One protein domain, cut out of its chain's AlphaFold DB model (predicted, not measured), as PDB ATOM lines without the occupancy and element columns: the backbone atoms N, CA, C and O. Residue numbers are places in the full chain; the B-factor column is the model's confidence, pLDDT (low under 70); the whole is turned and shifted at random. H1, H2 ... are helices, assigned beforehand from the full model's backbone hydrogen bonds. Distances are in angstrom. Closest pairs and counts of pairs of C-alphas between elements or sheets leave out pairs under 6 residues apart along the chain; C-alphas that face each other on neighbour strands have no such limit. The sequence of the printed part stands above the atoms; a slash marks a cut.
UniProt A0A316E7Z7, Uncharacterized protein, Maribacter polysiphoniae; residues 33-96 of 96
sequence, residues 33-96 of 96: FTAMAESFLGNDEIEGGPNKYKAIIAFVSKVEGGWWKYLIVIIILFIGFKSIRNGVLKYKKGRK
ATOM      1  N   PHE A  33     264.438 223.937 275.622       75.00
ATOM      2  CA  PHE A  33     265.193 224.579 276.696       75.00
ATOM      3  C   PHE A  33     266.554 223.932 276.953       75.00
ATOM      4  O   PHE A  33     267.415 224.587 277.531       75.00
ATOM      5  N   THR A  34     266.791 222.704 276.496       74.62
ATOM      6  CA  THR A  34     268.061 221.984 276.652       74.62
ATOM      7  C   THR A  34     269.155 222.706 275.876       74.62
ATOM      8  O   THR A  34     270.184 223.037 276.453       74.62
ATOM      9  N   ALA A  35     268.880 223.095 274.626       69.44
ATOM     10  CA  ALA A  35     269.802 223.902 273.822       69.44
ATOM     11  C   ALA A  35     270.110 225.270 274.467       69.44
ATOM     12  O   ALA A  35     271.230 225.771 274.399       69.44
ATOM     13  N   MET A  36     269.122 225.877 275.131       69.75
ATOM     14  CA  MET A  36     269.334 227.108 275.893       69.75
ATOM     15  C   MET A  36     270.168 226.833 277.149       69.75
ATOM     16  O   MET A  36     271.073 227.600 277.451       69.75
ATOM     17  N   ALA A  37     269.915 225.738 277.862       69.88
ATOM     18  CA  ALA A  37     270.628 225.366 279.075       69.88
ATOM     19  C   ALA A  37     272.092 224.990 278.833       69.88
ATOM     20  O   ALA A  37     272.933 225.348 279.651       69.88
ATOM     21  N   GLU A  38     272.409 224.351 277.706       69.69
ATOM     22  CA  GLU A  38     273.786 224.063 277.281       69.69
ATOM     23  C   GLU A  38     274.629 225.341 277.157       69.69
ATOM     24  O   GLU A  38     275.807 225.331 277.488       69.69
ATOM     25  N   SER A  39     274.027 226.480 276.788       68.31
ATOM     26  CA  SER A  39     274.736 227.773 276.766       68.31
ATOM     27  C   SER A  39     275.032 228.372 278.151       68.31
ATOM     28  O   SER A  39     275.761 229.356 278.244       68.31
ATOM     29  N   PHE A  40     274.470 227.804 279.224       65.00
ATOM     30  CA  PHE A  40     274.663 228.263 280.609       65.00
ATOM     31  C   PHE A  40     275.335 227.219 281.514       65.00
ATOM     32  O   PHE A  40     275.643 227.531 282.670       65.00
ATOM     33  N   LEU A  41     275.519 225.992 281.025       65.56
ATOM     34  CA  LEU A  41     276.108 224.871 281.750       65.56
ATOM     35  C   LEU A  41     277.417 224.471 281.067       65.56
ATOM     36  O   LEU A  41     277.407 223.923 279.970       65.56
ATOM     37  N   GLY A  42     278.543 224.708 281.738       56.69
ATOM     38  CA  GLY A  42     279.839 224.162 281.340       56.69
ATOM     39  C   GLY A  42     280.131 222.926 282.188       56.69
ATOM     40  O   GLY A  42     280.275 223.055 283.399       56.69
ATOM     41  N   ASN A  43     280.208 221.735 281.582       59.62
ATOM     42  CA  ASN A  43     280.482 220.459 282.277       59.62
ATOM     43  C   ASN A  43     279.580 220.191 283.503       59.62
ATOM     44  O   ASN A  43     280.083 219.930 284.591       59.62
ATOM     45  N   ASP A  44     278.256 220.282 283.345       59.97
ATOM     46  CA  ASP A  44     277.267 220.115 284.432       59.97
ATOM     47  C   ASP A  44     277.407 221.098 285.617       59.97
ATOM     48  O   ASP A  44     276.625 221.043 286.573       59.97
ATOM     49  N   GLU A  45     278.337 222.055 285.541       60.09
ATOM     50  CA  GLU A  45     278.521 223.124 286.513       60.09
ATOM     51  C   GLU A  45     277.973 224.453 285.981       60.09
ATOM     52  O   GLU A  45     278.024 224.785 284.793       60.09
ATOM     53  N   ILE A  46     277.396 225.236 286.895       62.59
ATOM     54  CA  ILE A  46     276.841 226.549 286.578       62.59
ATOM     55  C   ILE A  46     278.001 227.519 286.344       62.59
ATOM     56  O   ILE A  46     278.595 228.039 287.294       62.59
ATOM     57  N   GLU A  47     278.294 227.797 285.079       62.34
ATOM     58  CA  GLU A  47     279.411 228.653 284.694       62.34
ATOM     59  C   GLU A  47     279.190 230.076 285.234       62.34
ATOM     60  O   GLU A  47     278.148 230.694 285.004       62.34
ATOM     61  N   GLY A  48     280.123 230.603 286.035       68.12
ATOM     62  CA  GLY A  48     280.012 231.935 286.650       68.12
ATOM     63  C   GLY A  48     279.122 232.025 287.902       68.12
ATOM     64  O   GLY A  48     278.598 233.100 288.194       68.12
ATOM     65  N   GLY A  49     278.915 230.920 288.627       67.44
ATOM     66  CA  GLY A  49     278.339 230.912 289.979       67.44
ATOM     67  C   GLY A  49     276.800 230.888 290.061       67.44
ATOM     68  O   GLY A  49     276.105 231.131 289.064       67.44
ATOM     69  N   PRO A  50     276.239 230.581 291.251       67.56
ATOM     70  CA  PRO A  50     274.814 230.322 291.433       67.56
ATOM     71  C   PRO A  50     273.977 231.603 291.330       67.56
ATOM     72  O   PRO A  50     274.099 232.530 292.126       67.56
ATOM     73  N   ASN A  51     273.064 231.630 290.360       76.75
ATOM     74  CA  ASN A  51     272.058 232.677 290.190       76.75
ATOM     75  C   ASN A  51     270.674 232.015 290.056       76.75
ATOM     76  O   ASN A  51     270.557 230.957 289.439       76.75
ATOM     77  N   LYS A  52     269.622 232.639 290.609       71.25
ATOM     78  CA  LYS A  52     268.231 232.147 290.559       71.25
ATOM     79  C   LYS A  52     267.783 231.788 289.137       71.25
ATOM     80  O   LYS A  52     267.137 230.763 288.954       71.25
ATOM     81  N   TYR A  53     268.173 232.574 288.133       70.31
ATOM     82  CA  TYR A  53     267.842 232.289 286.730       70.31
ATOM     83  C   TYR A  53     268.533 231.024 286.209       70.31
ATOM     84  O   TYR A  53     267.897 230.195 285.565       70.31
ATOM     85  N   LYS A  54     269.808 230.823 286.558       70.75
ATOM     86  CA  LYS A  54     270.572 229.631 286.163       70.75
ATOM     87  C   LYS A  54     270.046 228.366 286.847       70.75
ATOM     88  O   LYS A  54     269.996 227.315 286.224       70.75
ATOM     89  N   ALA A  55     269.577 228.477 288.093       74.81
ATOM     90  CA  ALA A  55     268.926 227.374 288.801       74.81
ATOM     91  C   ALA A  55     267.617 226.936 288.118       74.81
ATOM     92  O   ALA A  55     267.362 225.740 287.992       74.81
ATOM     93  N   ILE A  56     266.814 227.892 287.639       77.88
ATOM     94  CA  ILE A  56     265.592 227.600 286.877       77.88
ATOM     95  C   ILE A  56     265.943 226.911 285.552       77.88
ATOM     96  O   ILE A  56     265.337 225.900 285.220       77.88
ATOM     97  N   ILE A  57     266.953 227.400 284.832       74.81
ATOM     98  CA  ILE A  57     267.393 226.815 283.555       74.81
ATOM     99  C   ILE A  57     267.920 225.383 283.746       74.81
ATOM    100  O   ILE A  57     267.513 224.476 283.023       74.81
ATOM    101  N   ALA A  58     268.752 225.148 284.765       74.69
ATOM    102  CA  ALA A  58     269.251 223.813 285.096       74.69
ATOM    103  C   ALA A  58     268.119 222.853 285.504       74.69
ATOM    104  O   ALA A  58     268.125 221.682 285.124       74.69
ATOM    105  N   PHE A  59     267.122 223.342 286.250       78.25
ATOM    106  CA  PHE A  59     265.936 222.560 286.592       78.25
ATOM    107  C   PHE A  59     265.132 222.176 285.345       78.25
ATOM    108  O   PHE A  59     264.792 221.008 285.180       78.25
ATOM    109  N   VAL A  60     264.874 223.131 284.448       77.94
ATOM    110  CA  VAL A  60     264.144 222.881 283.197       77.94
ATOM    111  C   VAL A  60     264.900 221.888 282.307       77.94
ATOM    112  O   VAL A  60     264.283 220.960 281.795       77.94
ATOM    113  N   SER A  61     266.228 222.001 282.207       73.81
ATOM    114  CA  SER A  61     267.070 221.038 281.480       73.81
ATOM    115  C   SER A  61     266.972 219.620 282.054       73.81
ATOM    116  O   SER A  61     266.706 218.661 281.328       73.81
ATOM    117  N   LYS A  62     267.062 219.467 283.385       78.25
ATOM    118  CA  LYS A  62     266.860 218.159 284.037       78.25
ATOM    119  C   LYS A  62     265.465 217.590 283.795       78.25
ATOM    120  O   LYS A  62     265.318 216.377 283.653       78.25
ATOM    121  N   VAL A  63     264.448 218.448 283.768       79.94
ATOM    122  CA  VAL A  63     263.077 218.041 283.456       79.94
ATOM    123  C   VAL A  63     262.984 217.539 282.014       79.94
ATOM    124  O   VAL A  63     262.447 216.454 281.810       79.94
ATOM    125  N   GLU A  64     263.543 218.256 281.034       78.31
ATOM    126  CA  GLU A  64     263.544 217.856 279.616       78.31
ATOM    127  C   GLU A  64     264.356 216.580 279.325       78.31
ATOM    128  O   GLU A  64     264.009 215.810 278.421       78.31
ATOM    129  N   GLY A  65     265.391 216.298 280.119       77.00
ATOM    130  CA  GLY A  65     266.130 215.033 280.057       77.00
ATOM    131  C   GLY A  65     265.366 213.832 280.633       77.00
ATOM    132  O   GLY A  65     265.718 212.684 280.367       77.00
ATOM    133  N   GLY A  66     264.308 214.065 281.416       82.38
ATOM    134  CA  GLY A  66     263.553 213.026 282.115       82.38
ATOM    135  C   GLY A  66     262.239 212.634 281.437       82.38
ATOM    136  O   GLY A  66     261.574 213.435 280.784       82.38
ATOM    137  N   TRP A  67     261.779 211.400 281.675       84.88
ATOM    138  CA  TRP A  67     260.445 210.948 281.239       84.88
ATOM    139  C   TRP A  67     259.300 211.758 281.882       84.88
ATOM    140  O   TRP A  67     258.214 211.874 281.316       84.88
ATOM    141  N   TRP A  68     259.556 212.374 283.040       84.06
ATOM    142  CA  TRP A  68     258.616 213.243 283.751       84.06
ATOM    143  C   TRP A  68     258.154 214.445 282.916       84.06
ATOM    144  O   TRP A  68     257.054 214.951 283.153       84.06
ATOM    145  N   LYS A  69     258.925 214.869 281.899       86.19
ATOM    146  CA  LYS A  69     258.508 215.948 280.993       86.19
ATOM    147  C   LYS A  69     257.176 215.668 280.321       86.19
ATOM    148  O   LYS A  69     256.376 216.580 280.187       86.19
ATOM    149  N   TYR A  70     256.899 214.418 279.946       87.81
ATOM    150  CA  TYR A  70     255.660 214.075 279.252       87.81
ATOM    151  C   TYR A  70     254.445 214.281 280.161       87.81
ATOM    152  O   TYR A  70     253.422 214.796 279.717       87.81
ATOM    153  N   LEU A  71     254.583 213.964 281.453       90.75
ATOM    154  CA  LEU A  71     253.548 214.225 282.453       90.75
ATOM    155  C   LEU A  71     253.313 215.737 282.621       90.75
ATOM    156  O   LEU A  71     252.169 216.187 282.626       90.75
ATOM    157  N   ILE A  72     254.391 216.523 282.701       88.38
ATOM    158  CA  ILE A  72     254.327 217.988 282.823       88.38
ATOM    159  C   ILE A  72     253.686 218.613 281.579       88.38
ATOM    160  O   ILE A  72     252.776 219.429 281.706       88.38
ATOM    161  N   VAL A  73     254.091 218.185 280.383       90.94
ATOM    162  CA  VAL A  73     253.521 218.629 279.104       90.94
ATOM    163  C   VAL A  73     252.020 218.356 279.054       90.94
ATOM    164  O   VAL A  73     251.255 219.254 278.710       90.94
ATOM    165  N   ILE A  74     251.568 217.162 279.455       93.25
ATOM    166  CA  ILE A  74     250.135 216.830 279.491       93.25
ATOM    167  C   ILE A  74     249.376 217.771 280.436       93.25
ATOM    168  O   ILE A  74     248.308 218.270 280.075       93.25
ATOM    169  N   ILE A  75     249.924 218.049 281.623       93.38
ATOM    170  CA  ILE A  75     249.302 218.956 282.598       93.38
ATOM    171  C   ILE A  75     249.193 220.374 282.025       93.38
ATOM    172  O   ILE A  75     248.117 220.972 282.084       93.38
ATOM    173  N   ILE A  76     250.268 220.900 281.433       92.06
ATOM    174  CA  ILE A  76     250.285 222.249 280.851       92.06
ATOM    175  C   ILE A  76     249.308 222.341 279.671       92.06
ATOM    176  O   ILE A  76     248.503 223.270 279.624       92.06
ATOM    177  N   LEU A  77     249.293 221.356 278.765       92.62
ATOM    178  CA  LEU A  77     248.337 221.310 277.651       92.62
ATOM    179  C   LEU A  77     246.889 221.288 278.145       92.62
ATOM    180  O   LEU A  77     246.031 221.975 277.588       92.62
ATOM    181  N   PHE A  78     246.605 220.530 279.206       94.25
ATOM    182  CA  PHE A  78     245.273 220.476 279.797       94.25
ATOM    183  C   PHE A  78     244.852 221.827 280.394       94.25
ATOM    184  O   PHE A  78     243.716 222.269 280.187       94.25
ATOM    185  N   ILE A  79     245.760 222.507 281.102       93.25
ATOM    186  CA  ILE A  79     245.525 223.846 281.660       93.25
ATOM    187  C   ILE A  79     245.289 224.859 280.534       93.25
ATOM    188  O   ILE A  79     244.265 225.550 280.552       93.25
ATOM    189  N   GLY A  80     246.162 224.884 279.524       91.56
ATOM    190  CA  GLY A  80     246.052 225.780 278.375       91.56
ATOM    191  C   GLY A  80     244.744 225.573 277.610       91.56
ATOM    192  O   GLY A  80     243.997 226.527 277.371       91.56
ATOM    193  N   PHE A  81     244.377 224.317 277.333       93.31
ATOM    194  CA  PHE A  81     243.096 223.971 276.711       93.31
ATOM    195  C   PHE A  81     241.900 224.449 277.543       93.31
ATOM    196  O   PHE A  81     240.959 225.042 277.007       93.31
ATOM    197  N   LYS A  82     241.926 224.230 278.864       93.56
ATOM    198  CA  LYS A  82     240.866 224.689 279.771       93.56
ATOM    199  C   LYS A  82     240.761 226.217 279.777       93.56
ATOM    200  O   LYS A  82     239.644 226.738 279.766       93.56
ATOM    201  N   SER A  83     241.889 226.930 279.756       91.50
ATOM    202  CA  SER A  83     241.921 228.395 279.705       91.50
ATOM    203  C   SER A  83     241.330 228.930 278.399       91.50
ATOM    204  O   SER A  83     240.412 229.754 278.437       91.50
ATOM    205  N   ILE A  84     241.743 228.380 277.251       91.75
ATOM    206  CA  ILE A  84     241.191 228.742 275.935       91.75
ATOM    207  C   ILE A  84     239.692 228.456 275.891       91.75
ATOM    208  O   ILE A  84     238.908 229.327 275.514       91.75
ATOM    209  N   ARG A  85     239.260 227.267 276.330       92.38
ATOM    210  CA  ARG A  85     237.838 226.903 276.375       92.38
ATOM    211  C   ARG A  85     237.038 227.894 277.218       92.38
ATOM    212  O   ARG A  85     235.972 228.332 276.788       92.38
ATOM    213  N   ASN A  86     237.543 228.269 278.391       89.62
ATOM    214  CA  ASN A  86     236.894 229.249 279.260       89.62
ATOM    215  C   ASN A  86     236.831 230.637 278.613       89.62
ATOM    216  O   ASN A  86     235.781 231.279 278.671       89.62
ATOM    217  N   GLY A  87     237.911 231.081 277.966       88.25
ATOM    218  CA  GLY A  87     237.943 232.327 277.205       88.25
ATOM    219  C   GLY A  87     236.909 232.335 276.076       88.25
ATOM    220  O   GLY A  87     236.075 233.234 276.008       88.25
ATOM    221  N   VAL A  88     236.855 231.278 275.263       89.38
ATOM    222  CA  VAL A  88     235.867 231.133 274.178       89.38
ATOM    223  C   VAL A  88     234.430 231.108 274.710       89.38
ATOM    224  O   VAL A  88     233.535 231.701 274.107       89.38
ATOM    225  N   LEU A  89     234.177 230.441 275.840       89.50
ATOM    226  CA  LEU A  89     232.850 230.425 276.461       89.50
ATOM    227  C   LEU A  89     232.425 231.815 276.948       89.50
ATOM    228  O   LEU A  89     231.271 232.186 276.739       89.50
ATOM    229  N   LYS A  90     233.332 232.584 277.563       86.19
ATOM    230  CA  LYS A  90     233.065 233.977 277.960       86.19
ATOM    231  C   LYS A  90     232.784 234.852 276.742       86.19
ATOM    232  O   LYS A  90     231.762 235.525 276.711       86.19
ATOM    233  N   TYR A  91     233.596 234.728 275.693       85.62
ATOM    234  CA  TYR A  91     233.386 235.439 274.433       85.62
ATOM    235  C   TYR A  91     231.997 235.190 273.828       85.62
ATOM    236  O   TYR A  91     231.301 236.119 273.429       85.62
ATOM    237  N   LYS A  92     231.562 233.924 273.793       84.81
ATOM    238  CA  LYS A  92     230.232 233.556 273.283       84.81
ATOM    239  C   LYS A  92     229.090 234.081 274.154       84.81
ATOM    240  O   LYS A  92     228.020 234.351 273.619       84.81
ATOM    241  N   LYS A  93     229.292 234.194 275.471       83.81
ATOM    242  CA  LYS A  93     228.294 234.742 276.402       83.81
ATOM    243  C   LYS A  93     228.170 236.260 276.283       83.81
ATOM    244  O   LYS A  93     227.049 236.735 276.268       83.81
ATOM    245  N   GLY A  94     229.280 236.982 276.132       70.25
ATOM    246  CA  GLY A  94     229.279 238.442 275.967       70.25
ATOM    247  C   GLY A  94     228.770 238.942 274.606       70.25
ATOM    248  O   GLY A  94     228.574 240.139 274.440       70.25
ATOM    249  N   ARG A  95     228.561 238.050 273.622       60.19
ATOM    250  CA  ARG A  95     227.935 238.376 272.325       60.19
ATOM    251  C   ARG A  95     226.401 238.226 272.299       60.19
ATOM    252  O   ARG A  95     225.810 238.580 271.282       60.19
ATOM    253  N   LYS A  96     225.782 237.625 273.322       52.34
ATOM    254  CA  LYS A  96     224.317 237.501 273.442       52.34
ATOM    255  C   LYS A  96     223.767 238.630 274.294       52.34
ATOM    256  O   LYS A  96     222.641 239.061 273.980       52.34
TER     257      LYS A  96
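AT A GLANCE: This is residues 33 to 96 of the 96 residues of an uncharacterized protein of Maribacter polysiphoniae (UniProt A0A316E7Z7). A small head, made of the short helix H1 packed on helix H2 and the loop of residues 39 to 51, has one long helical arm, H3, which turns off near the end of H2 at a corner. The arm makes most of the length, and residues 73 to 96 stick out free of the head. The printed part has 64 residues with three named helices, in the order H1, H2, H3, and no named strand; the class is all helix. The whole is extended, with a radius of gyration of the C-alphas of 18.1 A and spans of 59 by 24 by 16 A.

IN THESE COORDINATES: H1 is residues 34 to 38, 6.1 A from first to last C-alpha, and begins at C-alpha 34 at (268.061, 221.984, 276.652). Residues 39 to 51 hold no named element; in them residues 41 to 42 pair with residues 45 to 46, antiparallel. H2 is residues 52 to 65, 20.2 A long. H3 is residues 68 to 94, 39.4 A long, from C-alpha 68 at (258.616, 213.243, 283.751) to C-alpha 94 at (229.279, 238.442, 275.967).

HOW THE PARTS SIT: H1 and H2 touch; their closest C-alphas, those of Thr 34 and Ser 61, are 5.0 A apart. H2 and H3 are close but not clearly touching, with the closest C-alphas, those of Val 63 and Lys 69, 5.6 A apart. Their lines are about perpendicular, at 75 degrees. H1 and H3 are apart. In H1, H2 and H3 every O i to N i+4 pair is within hydrogen-bond range.

THE WHOLE: The two C-alphas farthest apart, those of Asn 43 and Lys 96, are 59.4 A apart. Without residues 73 to 96 the body spans 32 by 18 by 13 A. The printed part has no cut and ends at the chain's last residue. The link from H1 to H2 is long, 13 residues, and that from H2 to H3 is tight, 2 residues. The mean pLDDT of the printed part is 78.4; residues 35 to 50 and 95 to 96 are under 70.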